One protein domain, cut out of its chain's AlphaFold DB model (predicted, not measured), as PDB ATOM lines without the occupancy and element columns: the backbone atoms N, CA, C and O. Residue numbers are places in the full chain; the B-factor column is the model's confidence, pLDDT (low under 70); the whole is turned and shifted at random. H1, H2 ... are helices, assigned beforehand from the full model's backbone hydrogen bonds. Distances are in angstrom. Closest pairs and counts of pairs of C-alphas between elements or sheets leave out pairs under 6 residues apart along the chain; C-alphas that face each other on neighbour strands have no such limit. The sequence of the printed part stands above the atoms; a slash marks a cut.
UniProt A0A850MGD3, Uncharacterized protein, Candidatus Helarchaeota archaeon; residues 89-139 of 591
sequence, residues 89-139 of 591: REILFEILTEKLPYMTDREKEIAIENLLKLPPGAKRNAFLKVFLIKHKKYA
ATOM      1  N   ARG A  89     -36.017 -16.069 -48.048       94.50
ATOM      2  CA  ARG A  89     -36.610 -14.832 -47.528       94.50
ATOM      3  C   ARG A  89     -37.591 -14.234 -48.536       94.50
ATOM      4  O   ARG A  89     -38.714 -13.922 -48.159       94.50
ATOM      5  N   GLU A  90     -37.189 -14.136 -49.801       92.56
ATOM      6  CA  GLU A  90     -38.021 -13.647 -50.908       92.56
ATOM      7  C   GLU A  90     -39.256 -14.528 -51.110       92.56
ATOM      8  O   GLU A  90     -40.361 -14.011 -51.237       92.56
ATOM      9  N   ILE A  91     -39.099 -15.854 -51.046       89.81
ATOM     10  CA  ILE A  91     -40.225 -16.796 -51.158       89.81
ATOM     11  C   ILE A  91     -41.217 -16.596 -50.006       89.81
ATOM     12  O   ILE A  91     -42.426 -16.540 -50.225       89.81
ATOM     13  N   LEU A  92     -40.733 -16.472 -48.766       90.62
ATOM     14  CA  LEU A  92     -41.600 -16.224 -47.611       90.62
ATOM     15  C   LEU A  92     -42.278 -14.854 -47.697       90.62
ATOM     16  O   LEU A  92     -43.453 -14.740 -47.354       90.62
ATOM     17  N   PHE A  93     -41.569 -13.835 -48.179       92.88
ATOM     18  CA  PHE A  93     -42.131 -12.509 -48.399       92.88
ATOM     19  C   PHE A  93     -43.235 -12.529 -49.460       92.88
ATOM     20  O   PHE A  93     -44.289 -11.927 -49.257       92.88
ATOM     21  N   GLU A  94     -43.047 -13.278 -50.546       90.44
ATOM     22  CA  GLU A  94     -44.069 -13.493 -51.572       90.44
ATOM     23  C   GLU A  94     -45.280 -14.235 -51.020       90.44
ATOM     24  O   GLU A  94     -46.399 -13.776 -51.216       90.44
ATOM     25  N   ILE A  95     -45.079 -15.308 -50.248       87.88
ATOM     26  CA  ILE A  95     -46.182 -16.042 -49.612       87.88
ATOM     27  C   ILE A  95     -46.966 -15.131 -48.663       87.88
ATOM     28  O   ILE A  95     -48.197 -15.150 -48.668       87.88
ATOM     29  N   LEU A  96     -46.284 -14.335 -47.835       90.12
ATOM     30  CA  LEU A  96     -46.960 -13.400 -46.936       90.12
ATOM     31  C   LEU A  96     -47.651 -12.277 -47.707       90.12
ATOM     32  O   LEU A  96     -48.734 -11.869 -47.313       90.12
ATOM     33  N   THR A  97     -47.084 -11.809 -48.814       87.19
ATOM     34  CA  THR A  97     -47.716 -10.799 -49.673       87.19
ATOM     35  C   THR A  97     -48.931 -11.358 -50.407       87.19
ATOM     36  O   THR A  97     -49.944 -10.680 -50.509       87.19
ATOM     37  N   GLU A  98     -48.881 -12.608 -50.854       85.88
ATOM     38  CA  GLU A  98     -50.003 -13.274 -51.514       85.88
ATOM     39  C   GLU A  98     -51.126 -13.600 -50.519       85.88
ATOM     40  O   GLU A  98     -52.304 -13.391 -50.800       85.88
ATOM     41  N   LYS A  99     -50.781 -14.143 -49.345       86.06
ATOM     42  CA  LYS A  99     -51.770 -14.644 -48.377       86.06
ATOM     43  C   LYS A  99     -52.248 -13.590 -47.390       86.06
ATOM     44  O   LYS A  99     -53.376 -13.697 -46.917       86.06
ATOM     45  N   LEU A 100     -51.403 -12.622 -47.050       87.00
ATOM     46  CA  LEU A 100     -51.675 -11.523 -46.124       87.00
ATOM     47  C   LEU A 100     -51.284 -10.184 -46.784       87.00
ATOM     48  O   LEU A 100     -50.408  -9.481 -46.265       87.00
ATOM     49  N   PRO A 101     -51.899  -9.816 -47.923       78.25
ATOM     50  CA  PRO A 101     -51.503  -8.639 -48.703       78.25
ATOM     51  C   PRO A 101     -51.464  -7.340 -47.889       78.25
ATOM     52  O   PRO A 101     -50.650  -6.469 -48.181       78.25
ATOM     53  N   TYR A 102     -52.264  -7.248 -46.821       69.69
ATOM     54  CA  TYR A 102     -52.375  -6.052 -45.972       69.69
ATOM     55  C   TYR A 102     -51.481  -6.059 -44.731       69.69
ATOM     56  O   TYR A 102     -51.551  -5.136 -43.924       69.69
ATOM     57  N   MET A 103     -50.664  -7.093 -44.526       80.62
ATOM     58  CA  MET A 103     -49.620  -7.044 -43.503       80.62
ATOM     59  C   MET A 103     -48.542  -6.055 -43.959       80.62
ATOM     60  O   MET A 103     -48.084  -6.134 -45.099       80.62
ATOM     61  N   THR A 104     -48.134  -5.115 -43.103       81.50
ATOM     62  CA  THR A 104     -47.098  -4.142 -43.488       81.50
ATOM     63  C   THR A 104     -45.783  -4.858 -43.780       81.50
ATOM     64  O   THR A 104     -45.483  -5.882 -43.165       81.50
ATOM     65  N   ASP A 105     -44.954  -4.308 -44.668       84.81
ATOM     66  CA  ASP A 105     -43.671  -4.937 -45.008       84.81
ATOM     67  C   ASP A 105     -42.789  -5.131 -43.773       84.81
ATOM     68  O   ASP A 105     -42.164  -6.171 -43.612       84.81
ATOM     69  N   ARG A 106     -42.831  -4.196 -42.817       82.31
ATOM     70  CA  ARG A 106     -42.140  -4.346 -41.532       82.31
ATOM     71  C   ARG A 106     -42.665  -5.530 -40.713       82.31
ATOM     72  O   ARG A 106     -41.870  -6.259 -40.127       82.31
ATOM     73  N   GLU A 107     -43.980  -5.724 -40.640       83.94
ATOM     74  CA  GLU A 107     -44.575  -6.881 -39.956       83.94
ATOM     75  C   GLU A 107     -44.246  -8.192 -40.680       83.94
ATOM     76  O   GLU A 107     -43.945  -9.186 -40.014       83.94
ATOM     77  N   LYS A 108     -44.243  -8.189 -42.022       90.56
ATOM     78  CA  LYS A 108     -43.806  -9.331 -42.837       90.56
ATOM     79  C   LYS A 108     -42.348  -9.665 -42.545       90.56
ATOM     80  O   LYS A 108     -42.047 -10.819 -42.274       90.56
ATOM     81  N   GLU A 109     -41.464  -8.671 -42.509       91.69
ATOM     82  CA  GLU A 109     -40.046  -8.869 -42.201       91.69
ATOM     83  C   GLU A 109     -39.837  -9.440 -40.794       91.69
ATOM     84  O   GLU A 109     -39.119 -10.423 -40.631       91.69
ATOM     85  N   ILE A 110     -40.544  -8.924 -39.782       90.25
ATOM     86  CA  ILE A 110     -40.509  -9.483 -38.419       90.25
ATOM     87  C   ILE A 110     -41.023 -10.935 -38.404       90.25
ATOM     88  O   ILE A 110     -40.470 -11.797 -37.712       90.25
ATOM     89  N   ALA A 111     -42.085 -11.234 -39.154       91.06
ATOM     90  CA  ALA A 111     -42.625 -12.586 -39.269       91.06
ATOM     91  C   ALA A 111     -41.632 -13.540 -39.947       91.06
ATOM     92  O   ALA A 111     -41.442 -14.661 -39.470       91.06
ATOM     93  N   ILE A 112     -40.967 -13.080 -41.008       95.00
ATOM     94  CA  ILE A 112     -39.937 -13.820 -41.738       95.00
ATOM     95  C   ILE A 112     -38.728 -14.075 -40.839       95.00
ATOM     96  O   ILE A 112     -38.271 -15.212 -40.752       95.00
ATOM     97  N   GLU A 113     -38.255 -13.079 -40.089       95.19
ATOM     98  CA  GLU A 113     -37.164 -13.257 -39.124       95.19
ATOM     99  C   GLU A 113     -37.496 -14.311 -38.063       95.19
ATOM    100  O   GLU A 113     -36.645 -15.123 -37.693       95.19
ATOM    101  N   ASN A 114     -38.742 -14.351 -37.589       91.44
ATOM    102  CA  ASN A 114     -39.184 -15.369 -36.639       91.44
ATOM    103  C   ASN A 114     -39.334 -16.759 -37.283       91.44
ATOM    104  O   ASN A 114     -39.001 -17.760 -36.650       91.44
ATOM    105  N   LEU A 115     -39.778 -16.830 -38.541       92.25
ATOM    106  CA  LEU A 115     -39.868 -18.070 -39.323       92.25
ATOM    107  C   LEU A 115     -38.491 -18.678 -39.611       92.25
ATOM    108  O   LEU A 115     -38.317 -19.892 -39.484       92.25
ATOM    109  N   LEU A 116     -37.509 -17.845 -39.963       94.00
ATOM    110  CA  LEU A 116     -36.156 -18.280 -40.310       94.00
ATOM    111  C   LEU A 116     -35.373 -18.815 -39.098       94.00
ATOM    112  O   LEU A 116     -34.504 -19.665 -39.277       94.00
ATOM    113  N   LYS A 117     -35.726 -18.413 -37.865       94.75
ATOM    114  CA  LYS A 117     -35.172 -18.987 -36.617       94.75
ATOM    115  C   LYS A 117     -35.585 -20.445 -36.378       94.75
ATOM    116  O   LYS A 117     -34.917 -21.153 -35.628       94.75
ATOM    117  N   LEU A 118     -36.691 -20.900 -36.968       92.50
ATOM    118  CA  LEU A 118     -37.131 -22.294 -36.868       92.50
ATOM    119  C   LEU A 118     -36.377 -23.139 -37.896       92.50
ATOM    120  O   LEU A 118     -36.215 -22.666 -39.013       92.50
ATOM    121  N   PRO A 119     -35.964 -24.384 -37.601       90.88
ATOM    122  CA  PRO A 119     -35.333 -25.242 -38.600       90.88
ATOM    123  C   PRO A 119     -36.299 -25.534 -39.768       90.88
ATOM    124  O   PRO A 119     -37.509 -25.662 -39.532       90.88
ATOM    125  N   PRO A 120     -35.797 -25.650 -41.013       90.94
ATOM    126  CA  PRO A 120     -36.627 -25.983 -42.169       90.94
ATOM    127  C   PRO A 120     -37.365 -27.314 -41.955       90.94
ATOM    128  O   PRO A 120     -36.841 -28.243 -41.341       90.94
ATOM    129  N   GLY A 121     -38.606 -27.404 -42.447       89.50
ATOM    130  CA  GLY A 121     -39.436 -28.610 -42.362       89.50
ATOM    131  C   GLY A 121     -40.747 -28.423 -41.590       89.50
ATOM    132  O   GLY A 121     -41.344 -27.345 -41.576       89.50
ATOM    133  N   ALA A 122     -41.229 -29.495 -40.953       84.44
ATOM    134  CA  ALA A 122     -42.589 -29.570 -40.406       84.44
ATOM    135  C   ALA A 122     -42.910 -28.480 -39.367       84.44
ATOM    136  O   ALA A 122     -44.012 -27.933 -39.376       84.44
ATOM    137  N   LYS A 123     -41.946 -28.121 -38.506       82.06
ATOM    138  CA  LYS A 123     -42.133 -27.090 -37.469       82.06
ATOM    139  C   LYS A 123     -42.320 -25.693 -38.069       82.06
ATOM    140  O   LYS A 123     -43.234 -24.979 -37.662       82.06
ATOM    141  N   ARG A 124     -41.505 -25.326 -39.064       87.75
ATOM    142  CA  ARG A 124     -41.609 -24.042 -39.778       87.75
ATOM    143  C   ARG A 124     -42.921 -23.952 -40.564       87.75
ATOM    144  O   ARG A 124     -43.628 -22.956 -40.456       87.75
ATOM    145  N   ASN A 125     -43.312 -25.029 -41.248       87.56
ATOM    146  CA  ASN A 125     -44.586 -25.099 -41.974       87.56
ATOM    147  C   ASN A 125     -45.806 -25.006 -41.045       87.56
ATOM    148  O   ASN A 125     -46.785 -24.336 -41.373       87.56
ATOM    149  N   ALA A 126     -45.757 -25.658 -39.879       86.81
ATOM    150  CA  ALA A 126     -46.812 -25.561 -38.875       86.81
ATOM    151  C   ALA A 126     -46.926 -24.134 -38.320       86.81
ATOM    152  O   ALA A 126     -48.034 -23.606 -38.230       86.81
ATOM    153  N   PHE A 127     -45.794 -23.484 -38.027       88.56
ATOM    154  CA  PHE A 127     -45.784 -22.088 -37.598       88.56
ATOM    155  C   PHE A 127     -46.367 -21.168 -38.670       88.56
ATOM    156  O   PHE A 127     -47.251 -20.383 -38.350       88.56
ATOM    157  N   LEU A 128     -45.946 -21.295 -39.935       88.06
ATOM    158  CA  LEU A 128     -46.485 -20.487 -41.034       88.06
ATOM    159  C   LEU A 128     -48.006 -20.659 -41.158       88.06
ATOM    160  O   LEU A 128     -48.726 -19.672 -41.243       88.06
ATOM    161  N   LYS A 129     -48.523 -21.892 -41.074       89.38
ATOM    162  CA  LYS A 129     -49.975 -22.147 -41.077       89.38
ATOM    163  C   LYS A 129     -50.688 -21.468 -39.905       89.38
ATOM    164  O   LYS A 129     -51.689 -20.788 -40.121       89.38
ATOM    165  N   VAL A 130     -50.181 -21.617 -38.680       88.12
ATOM    166  CA  VAL A 130     -50.758 -20.971 -37.484       88.12
ATOM    167  C   VAL A 130     -50.682 -19.449 -37.596       88.12
ATOM    168  O   VAL A 130     -51.643 -18.760 -37.256       88.12
ATOM    169  N   PHE A 131     -49.574 -18.922 -38.114       88.06
ATOM    170  CA  PHE A 131     -49.364 -17.501 -38.345       88.06
ATOM    171  C   PHE A 131     -50.404 -16.948 -39.324       88.06
ATOM    172  O   PHE A 131     -51.123 -16.016 -38.964       88.06
ATOM    173  N   LEU A 132     -50.562 -17.581 -40.492       87.00
ATOM    174  CA  LEU A 132     -51.567 -17.218 -41.498       87.00
ATOM    175  C   LEU A 132     -52.997 -17.285 -40.938       87.00
ATOM    176  O   LEU A 132     -53.797 -16.391 -41.194       87.00
ATOM    177  N   ILE A 133     -53.321 -18.298 -40.123       85.50
ATOM    178  CA  ILE A 133     -54.637 -18.418 -39.472       85.50
ATOM    179  C   ILE A 133     -54.861 -17.281 -38.469       85.50
ATOM    180  O   ILE A 133     -55.895 -16.613 -38.515       85.50
ATOM    181  N   LYS A 134     -53.890 -17.027 -37.587       83.44
ATOM    182  CA  LYS A 134     -53.964 -15.967 -36.570       83.44
ATOM    183  C   LYS A 134     -54.064 -14.574 -37.203       83.44
ATOM    184  O   LYS A 134     -54.678 -13.677 -36.632       83.44
ATOM    185  N   HIS A 135     -53.502 -14.413 -38.396       81.06
ATOM    186  CA  HIS A 135     -53.447 -13.155 -39.135       81.06
ATOM    187  C   HIS A 135     -54.441 -13.130 -40.304       81.06
ATOM    188  O   HIS A 135     -54.379 -12.240 -41.141       81.06
ATOM    189  N   LYS A 136     -55.440 -14.027 -40.325       81.00
ATOM    190  CA  LYS A 136     -56.479 -14.084 -41.370       81.00
ATOM    191  C   LYS A 136     -57.277 -12.780 -41.515       81.00
ATOM    192  O   LYS A 136     -57.881 -12.554 -42.558       81.00
ATOM    193  N   LYS A 137     -57.256 -11.899 -40.507       70.81
ATOM    194  CA  LYS A 137     -57.782 -10.527 -40.618       70.81
ATOM    195  C   LYS A 137     -57.137  -9.744 -41.774       70.81
ATOM    196  O   LYS A 137     -57.850  -9.070 -42.499       70.81
ATOM    197  N   TYR A 138     -55.845  -9.954 -42.036       67.81
ATOM    198  CA  TYR A 138     -55.117  -9.366 -43.168       67.81
ATOM    199  C   TYR A 138     -55.383 -10.076 -44.509       67.81
ATOM    200  O   TYR A 138     -54.825  -9.681 -45.524       67.81
ATOM    201  N   ALA A 139     -56.206 -11.130 -44.523       69.31
ATOM    202  CA  ALA A 139     -56.587 -11.873 -45.726       69.31
ATOM    203  C   ALA A 139     -58.051 -11.639 -46.149       69.31
ATOM    204  O   ALA A 139     -58.451 -12.091 -47.216       69.31
TER     205      ALA A 139
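Overview. This is residues 89 to 139 of the 591 residues of an uncharacterized protein of Candidatus Helarchaeota archaeon (UniProt A0A850MGD3). Three short helices make a small triangular cluster: H2 and H3 form a helical hairpin that splays apart like a V away from its link, and H1 packs on H2, set steeply across it. The end of H1 comes near the later part of H3, and the centres of the three helices stand in a triangle. The printed part has 51 residues with three named helices, in the order H1, H2, H3, and no named strand; its class is all helix. It is compact, with a radius of gyration of the C-alphas of 10.0 A, and rounded, spanning 27 by 19 by 15 A.

Arrangement. The longest helix by residues is H3, residues 122 to 134. It touches H2, residues 105 to 116, and the two form a hairpin at a shallow tilt of 29 degrees, opposite ways. H2 touches H3 with residues 115 to 116 alone, and H3 touches H2 with residues 124 to 128 alone; the closest C-alphas, of Leu 115 and Arg 124, are 6.2 A apart. Residues 108 to 112 of H2 alone touch H1, residues 89 to 99, with the C-alphas of Leu 92 and Ile 112 closest at 6.6 A. H1 and H2 run opposite ways at a steep tilt of 59 degrees. H1 and H3 are close but not clearly touching, with the C-alphas of Lys 99 and Leu 132 closest at 7.3 A. They run the same way at a tilt of 36 degrees, only just steep. In H1, H2 and H3 every O i to N i+4 pair is within hydrogen-bond range.

Along the chain. H3 is 18.1 A from first to last C-alpha and ends at C-alpha 134, (-53.964, -15.967, -36.570). H2 is 16.0 A long and begins at C-alpha 105, (-43.671, -4.937, -45.008). H1 is 15.2 A long and begins at C-alpha 89, (-36.610, -14.832, -47.528).

Size, cuts and confidence. The two C-alphas farthest apart, of Pro 119 and Lys 137, are separated by 26.9 A. The printed part has no cut, and both links, H1 to H2 and H2 to H3, are tight, with 5 residues each. The mean pLDDT of the printed part is 86.7; residue 102 and residues 138 to 139 are under 70.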